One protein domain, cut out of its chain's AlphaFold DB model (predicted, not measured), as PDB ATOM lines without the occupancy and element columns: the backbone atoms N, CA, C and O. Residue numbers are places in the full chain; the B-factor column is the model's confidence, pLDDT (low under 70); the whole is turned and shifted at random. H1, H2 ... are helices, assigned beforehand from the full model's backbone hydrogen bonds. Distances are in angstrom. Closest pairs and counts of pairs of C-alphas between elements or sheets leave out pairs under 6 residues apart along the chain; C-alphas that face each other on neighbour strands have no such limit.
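What this domain is: This is residues 4 to 62 of the 63 residues of the protein "Argininosuccinate lyase" of bioreactor metagenome (UniProt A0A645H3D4). The long helix H1, with short H2 packed steeply on its residues 9 to 13, makes a head; from it short H3, H4 and H5 lead away in a zigzag. The 59 printed residues, all helix in class, have five named helices, H1 to H5. The whole is only just loose, close to compact: radius of gyration of the C-alphas 12.8 A, spans 36 by 24 by 23 A.

How they stand to each other: Start at H1, residues 4 to 20; it touches H2, residues 29 to 35, with residues 9 to 13 alone, at a steep tilt of 63 degrees, the closest C-alphas being Val 9 and Phe 35, 6.5 A. Next, H3, residues 41 to 47, and H4, residues 49 to 55, are about perpendicular at 87 degrees, close but not clearly touching. O i to N i+4 pairs within hydrogen-bond range are 2 of 3 in H2 and 1 of 3 in H3, beside 3 of 4 O i to N i+3 pairs in H3; H1 and H4 have every pair.

Where its parts are: Find C-alpha 4 at (22.026, 43.549, -62.588); H1 runs 24.7 A. H5, residues 59 to 62, ends at (-4.398, 52.436, -46.783).

The domain as a whole: The printed part has no cut; residue 62 is under 70 in pLDDT.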
ATOM      1  N   ARG A   4      22.236  44.942 -62.161       96.19
ATOM      2  CA  ARG A   4      22.026  43.549 -62.588       96.19
ATOM      3  C   ARG A   4      22.469  42.549 -61.526       96.19
ATOM      4  O   ARG A   4      21.773  41.564 -61.308       96.19
ATOM      5  N   ASP A   5      23.577  42.833 -60.851       94.56
ATOM      6  CA  ASP A   5      24.069  41.991 -59.762       94.56
ATOM      7  C   ASP A   5      23.112  42.059 -58.569       94.56
ATOM      8  O   ASP A   5      22.753  41.025 -58.015       94.56
ATOM      9  N   ALA A   6      22.593  43.253 -58.254       94.88
ATOM     10  CA  ALA A   6      21.601  43.424 -57.194       94.88
ATOM     11  C   ALA A   6      20.318  42.644 -57.497       94.88
ATOM     12  O   ALA A   6      19.828  41.914 -56.644       94.88
ATOM     13  N   HIS A   7      19.819  42.717 -58.733       95.56
ATOM     14  CA  HIS A   7      18.649  41.937 -59.149       95.56
ATOM     15  C   HIS A   7      18.877  40.428 -59.043       95.56
ATOM     16  O   HIS A   7      17.958  39.704 -58.666       95.56
ATOM     17  N   LYS A   8      20.090  39.949 -59.343       95.88
ATOM     18  CA  LYS A   8      20.436  38.534 -59.187       95.88
ATOM     19  C   LYS A   8      20.393  38.104 -57.717       95.88
ATOM     20  O   LYS A   8      19.741  37.111 -57.412       95.88
ATOM     21  N   VAL A   9      21.030  38.869 -56.828       95.50
ATOM     22  CA  VAL A   9      21.043  38.603 -55.377       95.50
ATOM     23  C   VAL A   9      19.620  38.566 -54.815       95.50
ATOM     24  O   VAL A   9      19.257  37.633 -54.105       95.50
ATOM     25  N   ILE A  10      18.774  39.531 -55.190       94.38
ATOM     26  CA  ILE A  10      17.366  39.549 -54.767       94.38
ATOM     27  C   ILE A  10      16.605  38.325 -55.290       94.38
ATOM     28  O   ILE A  10      15.823  37.734 -54.551       94.38
ATOM     29  N   GLY A  11      16.851  37.898 -56.532       95.12
ATOM     30  CA  GLY A  11      16.249  36.678 -57.075       95.12
ATOM     31  C   GLY A  11      16.609  35.419 -56.275       95.12
ATOM     32  O   GLY A  11      15.748  34.571 -56.048       95.12
ATOM     33  N   GLU A  12      17.853  35.313 -55.806       95.69
ATOM     34  CA  GLU A  12      18.301  34.208 -54.944       95.69
ATOM     35  C   GLU A  12      17.613  34.237 -53.569       95.69
ATOM     36  O   GLU A  12      17.199  33.186 -53.077       95.69
ATOM     37  N   ILE A  13      17.411  35.428 -52.994       95.12
ATOM     38  CA  ILE A  13      16.675  35.612 -51.733       95.12
ATOM     39  C   ILE A  13      15.210  35.194 -51.886       95.12
ATOM     40  O   ILE A  13      14.701  34.436 -51.065       95.12
ATOM     41  N   VAL A  14      14.530  35.636 -52.951       94.50
ATOM     42  CA  VAL A  14      13.126  35.263 -53.204       94.50
ATOM     43  C   VAL A  14      12.984  33.746 -53.339       94.50
ATOM     44  O   VAL A  14      12.094  33.160 -52.726       94.50
ATOM     45  N   LEU A  15      13.898  33.097 -54.067       95.75
ATOM     46  CA  LEU A  15      13.912  31.640 -54.210       95.75
ATOM     47  C   LEU A  15      14.149  30.920 -52.870       95.75
ATOM     48  O   LEU A  15      13.600  29.842 -52.643       95.75
ATOM     49  N   TYR A  16      14.988  31.479 -51.997       95.50
ATOM     50  CA  TYR A  16      15.215  30.950 -50.652       95.50
ATOM     51  C   TYR A  16      13.948  31.048 -49.790       95.50
ATOM     52  O   TYR A  16      13.503  30.039 -49.245       95.50
ATOM     53  N   CYS A  17      13.317  32.225 -49.756       95.12
ATOM     54  CA  CYS A  17      12.061  32.462 -49.046       95.12
ATOM     55  C   CYS A  17      10.931  31.539 -49.524       95.12
ATOM     56  O   CYS A  17      10.209  30.969 -48.707       95.12
ATOM     57  N   GLU A  18      10.808  31.343 -50.841       95.50
ATOM     58  CA  GLU A  18       9.810  30.446 -51.437       95.50
ATOM     59  C   GLU A  18      10.012  28.993 -50.983       95.50
ATOM     60  O   GLU A  18       9.054  28.321 -50.604       95.50
ATOM     61  N   LYS A  19      11.262  28.511 -50.957       95.31
ATOM     62  CA  LYS A  19      11.589  27.147 -50.512       95.31
ATOM     63  C   LYS A  19      11.324  26.919 -49.027       95.31
ATOM     64  O   LYS A  19      10.932  25.818 -48.652       95.31
ATOM     65  N   GLU A  20      11.567  27.927 -48.195       94.12
ATOM     66  CA  GLU A  20      11.312  27.846 -46.754       94.12
ATOM     67  C   GLU A  20       9.860  28.174 -46.379       94.12
ATOM     68  O   GLU A  20       9.467  27.948 -45.237       94.12
ATOM     69  N   ASN A  21       9.053  28.651 -47.335       93.94
ATOM     70  CA  ASN A  21       7.694  29.144 -47.124       93.94
ATOM     71  C   ASN A  21       7.635  30.259 -46.061       93.94
ATOM     72  O   ASN A  21       6.805  30.229 -45.149       93.94
ATOM     73  N   ARG A  22       8.551  31.227 -46.179       92.25
ATOM     74  CA  ARG A  22       8.723  32.356 -45.253       92.25
ATOM     75  C   ARG A  22       8.698  33.681 -45.998       92.25
ATOM     76  O   ARG A  22       9.096  33.756 -47.160       92.25
ATOM     77  N   ALA A  23       8.240  34.735 -45.331       90.50
ATOM     78  CA  ALA A  23       8.310  36.083 -45.886       90.50
ATOM     79  C   ALA A  23       9.733  36.653 -45.767       90.50
ATOM     80  O   ALA A  23      10.481  36.307 -44.854       90.50
ATOM     81  N   ILE A  24      10.101  37.569 -46.669       90.06
ATOM     82  CA  ILE A  24      11.420  38.225 -46.648       90.06
ATOM     83  C   ILE A  24      11.655  39.029 -45.359       90.06
ATOM     84  O   ILE A  24      12.781  39.114 -44.883       90.06
ATOM     85  N   GLU A  25      10.580  39.558 -44.770       88.81
ATOM     86  CA  GLU A  25      10.577  40.304 -43.508       88.81
ATOM     87  C   GLU A  25      10.963  39.429 -42.301       88.81
ATOM     88  O   GLU A  25      11.426  39.939 -41.285       88.81
ATOM     89  N   GLU A  26      10.824  38.103 -42.410       90.31
ATOM     90  CA  GLU A  26      11.201  37.158 -41.353       90.31
ATOM     91  C   GLU A  26      12.692  36.784 -41.367       90.31
ATOM     92  O   GLU A  26      13.155  36.051 -40.483       90.31
ATOM     93  N   LEU A  27      13.437  37.226 -42.384       91.56
ATOM     94  CA  LEU A  27      14.869  36.979 -42.478       91.56
ATOM     95  C   LEU A  27      15.630  37.903 -41.531       91.56
ATOM     96  O   LEU A  27      15.416  39.115 -41.478       91.56
ATOM     97  N   THR A  28      16.574  37.323 -40.800       93.94
ATOM     98  CA  THR A  28      17.505  38.088 -39.966       93.94
ATOM     99  C   THR A  28      18.541  38.814 -40.824       93.94
ATOM    100  O   THR A  28      18.867  38.385 -41.934       93.94
ATOM    101  N   LEU A  29      19.113  39.895 -40.290       93.12
ATOM    102  CA  LEU A  29      20.145  40.658 -40.988       93.12
ATOM    103  C   LEU A  29      21.361  39.784 -41.321       93.12
ATOM    104  O   LEU A  29      21.943  39.940 -42.388       93.12
ATOM    105  N   ASP A  30      21.711  38.834 -40.452       94.12
ATOM    106  CA  ASP A  30      22.794  37.878 -40.700       94.12
ATOM    107  C   ASP A  30      22.485  36.948 -41.882       94.12
ATOM    108  O   ASP A  30      23.355  36.698 -42.717       94.12
ATOM    109  N   GLN A  31      21.236  36.483 -42.011       93.06
ATOM    110  CA  GLN A  31      20.811  35.706 -43.181       93.06
ATOM    111  C   GLN A  31      20.896  36.541 -44.460       93.06
ATOM    112  O   GLN A  31      21.414  36.055 -45.462       93.06
ATOM    113  N   LEU A  32      20.445  37.800 -44.423       93.94
ATOM    114  CA  LEU A  32      20.533  38.719 -45.562       93.94
ATOM    115  C   LEU A  32      21.993  39.002 -45.948       93.94
ATOM    116  O   LEU A  32      22.346  38.924 -47.126       93.94
ATOM    117  N   LYS A  33      22.869  39.240 -44.965       94.69
ATOM    118  CA  LYS A  33      24.313  39.416 -45.182       94.69
ATOM    119  C   LYS A  33      24.974  38.193 -45.809       94.69
ATOM    120  O   LYS A  33      25.859  38.362 -46.642       94.69
ATOM    121  N   GLY A  34      24.468  36.992 -45.521       94.56
ATOM    122  CA  GLY A  34      24.871  35.760 -46.200       94.56
ATOM    123  C   GLY A  34      24.702  35.796 -47.728       94.56
ATOM    124  O   GLY A  34      25.458  35.129 -48.432       94.56
ATOM    125  N   PHE A  35      23.769  36.598 -48.254       94.12
ATOM    126  CA  PHE A  35      23.621  36.839 -49.696       94.12
ATOM    127  C   PHE A  35      24.470  38.018 -50.187       94.12
ATOM    128  O   PHE A  35      24.970  38.006 -51.313       94.12
ATOM    129  N   SER A  36      24.616  39.063 -49.368       94.19
ATOM    130  CA  SER A  36      25.451  40.225 -49.675       94.19
ATOM    131  C   SER A  36      25.761  41.048 -48.421       94.19
ATOM    132  O   SER A  36      24.866  41.615 -47.806       94.19
ATOM    133  N   GLU A  37      27.042  41.276 -48.140       93.69
ATOM    134  CA  GLU A  37      27.518  42.126 -47.029       93.69
ATOM    135  C   GLU A  37      27.046  43.594 -47.093       93.69
ATOM    136  O   GLU A  37      27.202  44.350 -46.139       93.69
ATOM    137  N   LEU A  38      26.474  44.023 -48.223       93.62
ATOM    138  CA  LEU A  38      25.899  45.363 -48.381       93.62
ATOM    139  C   LEU A  38      24.550  45.546 -47.670       93.62
ATOM    140  O   LEU A  38      24.075  46.677 -47.606       93.62
ATOM    141  N   PHE A  39      23.923  44.476 -47.165       93.56
ATOM    142  CA  PHE A  39      22.710  44.595 -46.357       93.56
ATOM    143  C   PHE A  39      23.032  45.157 -44.969       93.56
ATOM    144  O   PHE A  39      23.899  44.651 -44.251       93.56
ATOM    145  N   ILE A  40      22.297  46.195 -44.582       94.38
ATOM    146  CA  ILE A  40      22.384  46.855 -43.276       94.38
ATOM    147  C   ILE A  40      20.974  46.991 -42.680       94.38
ATOM    148  O   ILE A  40      19.992  46.639 -43.327       94.38
ATOM    149  N   GLU A  41      20.870  47.457 -41.433       91.62
ATOM    150  CA  GLU A  41      19.602  47.495 -40.677       91.62
ATOM    151  C   GLU A  41      18.482  48.296 -41.359       91.62
ATOM    152  O   GLU A  41      17.310  48.002 -41.140       91.62
ATOM    153  N   ASP A  42      18.821  49.254 -42.226       91.19
ATOM    154  CA  ASP A  42      17.844  50.063 -42.962       91.19
ATOM    155  C   ASP A  42      16.951  49.238 -43.900       91.19
ATOM    156  O   ASP A  42      15.865  49.689 -44.257       91.19
ATOM    157  N   VAL A  43      17.357  48.013 -44.259       91.50
ATOM    158  CA  VAL A  43      16.604  47.124 -45.150       91.50
ATOM    159  C   VAL A  43      15.182  46.874 -44.649       91.50
ATOM    160  O   VAL A  43      14.257  46.831 -45.460       91.50
ATOM    161  N   TYR A  44      14.989  46.783 -43.330       89.88
ATOM    162  CA  TYR A  44      13.686  46.535 -42.714       89.88
ATOM    163  C   TYR A  44      12.682  47.665 -42.986       89.88
ATOM    164  O   TYR A  44      11.504  47.397 -43.215       89.88
ATOM    165  N   ASP A  45      13.152  48.910 -43.109       88.94
ATOM    166  CA  ASP A  45      12.309  50.064 -43.452       88.94
ATOM    167  C   ASP A  45      11.823  50.048 -44.912       88.94
ATOM    168  O   ASP A  45      10.908  50.801 -45.275       88.94
ATOM    169  N   PHE A  46      12.468  49.247 -45.768       88.25
ATOM    170  CA  PHE A  46      12.155  49.133 -47.194       88.25
ATOM    171  C   PHE A  46      11.408  47.853 -47.558       88.25
ATOM    172  O   PHE A  46      10.713  47.855 -48.571       88.25
ATOM    173  N   ILE A  47      11.561  46.777 -46.784       87.69
ATOM    174  CA  ILE A  47      10.851  45.514 -47.033       87.69
ATOM    175  C   ILE A  47       9.513  45.433 -46.299       87.69
ATOM    176  O   ILE A  47       8.663  44.665 -46.731       87.69
ATOM    177  N   ASP A  48       9.307  46.233 -45.249       87.06
ATOM    178  CA  ASP A  48       8.028  46.309 -44.547       87.06
ATOM    179  C   ASP A  48       6.902  46.767 -45.491       87.06
ATOM    180  O   ASP A  48       7.000  47.783 -46.202       87.06
ATOM    181  N   TYR A  49       5.816  45.994 -45.497       83.00
ATOM    182  CA  TYR A  49       4.681  46.213 -46.386       83.00
ATOM    183  C   TYR A  49       3.999  47.571 -46.161       83.00
ATOM    184  O   TYR A  49       3.695  48.283 -47.126       83.00
ATOM    185  N   GLU A  50       3.779  47.976 -44.906       83.94
ATOM    186  CA  GLU A  50       3.130  49.256 -44.614       83.94
ATOM    187  C   GLU A  50       3.992  50.441 -45.051       83.94
ATOM    188  O   GLU A  50       3.487  51.400 -45.644       83.94
ATOM    189  N   ASN A  51       5.291  50.383 -44.771       85.69
ATOM    190  CA  ASN A  51       6.255  51.405 -45.153       85.69
ATOM    191  C   ASN A  51       6.366  51.508 -46.674       85.69
ATOM    192  O   ASN A  51       6.407  52.616 -47.216       85.69
ATOM    193  N   THR A  52       6.331  50.374 -47.373       85.38
ATOM    194  CA  THR A  52       6.314  50.331 -48.839       85.38
ATOM    195  C   THR A  52       5.089  51.048 -49.403       85.38
ATOM    196  O   THR A  52       5.222  51.890 -50.297       85.38
ATOM    197  N   LEU A  53       3.899  50.794 -48.849       85.00
ATOM    198  CA  LEU A  53       2.676  51.485 -49.264       85.00
ATOM    199  C   LEU A  53       2.720  52.985 -48.942       85.00
ATOM    200  O   LEU A  53       2.334  53.794 -49.789       85.00
ATOM    201  N   LYS A  54       3.240  53.366 -47.765       84.69
ATOM    202  CA  LYS A  54       3.364  54.768 -47.323       84.69
ATOM    203  C   LYS A  54       4.337  55.598 -48.170       84.69
ATOM    204  O   LYS A  54       4.216  56.819 -48.230       84.69
ATOM    205  N   ARG A  55       5.317  54.958 -48.814       84.19
ATOM    206  CA  ARG A  55       6.280  55.612 -49.723       84.19
ATOM    207  C   ARG A  55       5.730  55.797 -51.139       84.19
ATOM    208  O   ARG A  55       6.273  56.589 -51.909       84.19
ATOM    209  N   GLY A  56       4.686  55.052 -51.501       80.94
ATOM    210  CA  GLY A  56       4.058  55.124 -52.813       80.94
ATOM    211  C   GLY A  56       3.201  56.377 -53.003       80.94
ATOM    212  O   GLY A  56       2.838  57.084 -52.071       80.94
ATOM    213  N   THR A  57       2.805  56.638 -54.247       77.81
ATOM    214  CA  THR A  57       1.891  57.745 -54.578       77.81
ATOM    215  C   THR A  57       0.420  57.416 -54.310       77.81
ATOM    216  O   THR A  57      -0.429  58.302 -54.359       77.81
ATOM    217  N   LYS A  58       0.098  56.149 -54.018       77.38
ATOM    218  CA  LYS A  58      -1.271  55.640 -53.841       77.38
ATOM    219  C   LYS A  58      -1.631  55.428 -52.368       77.38
ATOM    220  O   LYS A  58      -2.052  54.346 -51.971       77.38
ATOM    221  N   MET A  59      -1.506  56.487 -51.572       71.81
ATOM    222  CA  MET A  59      -1.823  56.478 -50.133       71.81
ATOM    223  C   MET A  59      -3.297  56.170 -49.829       71.81
ATOM    224  O   MET A  59      -3.640  55.785 -48.716       71.81
ATOM    225  N   GLU A  60      -4.179  56.332 -50.814       76.44
ATOM    226  CA  GLU A  60      -5.619  56.098 -50.682       76.44
ATOM    227  C   GLU A  60      -5.982  54.620 -50.461       76.44
ATOM    228  O   GLU A  60      -7.075  54.340 -49.987       76.44
ATOM    229  N   ILE A  61      -5.063  53.688 -50.756       72.88
ATOM    230  CA  ILE A  61      -5.248  52.235 -50.575       72.88
ATOM    231  C   ILE A  61      -5.152  51.825 -49.087       72.88
ATOM    232  O   ILE A  61      -5.557  50.727 -48.725       72.88
ATOM    233  N   ILE A  62      -4.632  52.701 -48.218       67.19
ATOM    234  CA  ILE A  62      -4.398  52.436 -46.783       67.19
ATOM    235  C   ILE A  62      -5.615  52.850 -45.912       67.19
ATOM    236  O   ILE A  62      -5.589  52.683 -44.696       67.19
TER     237      ILE A  62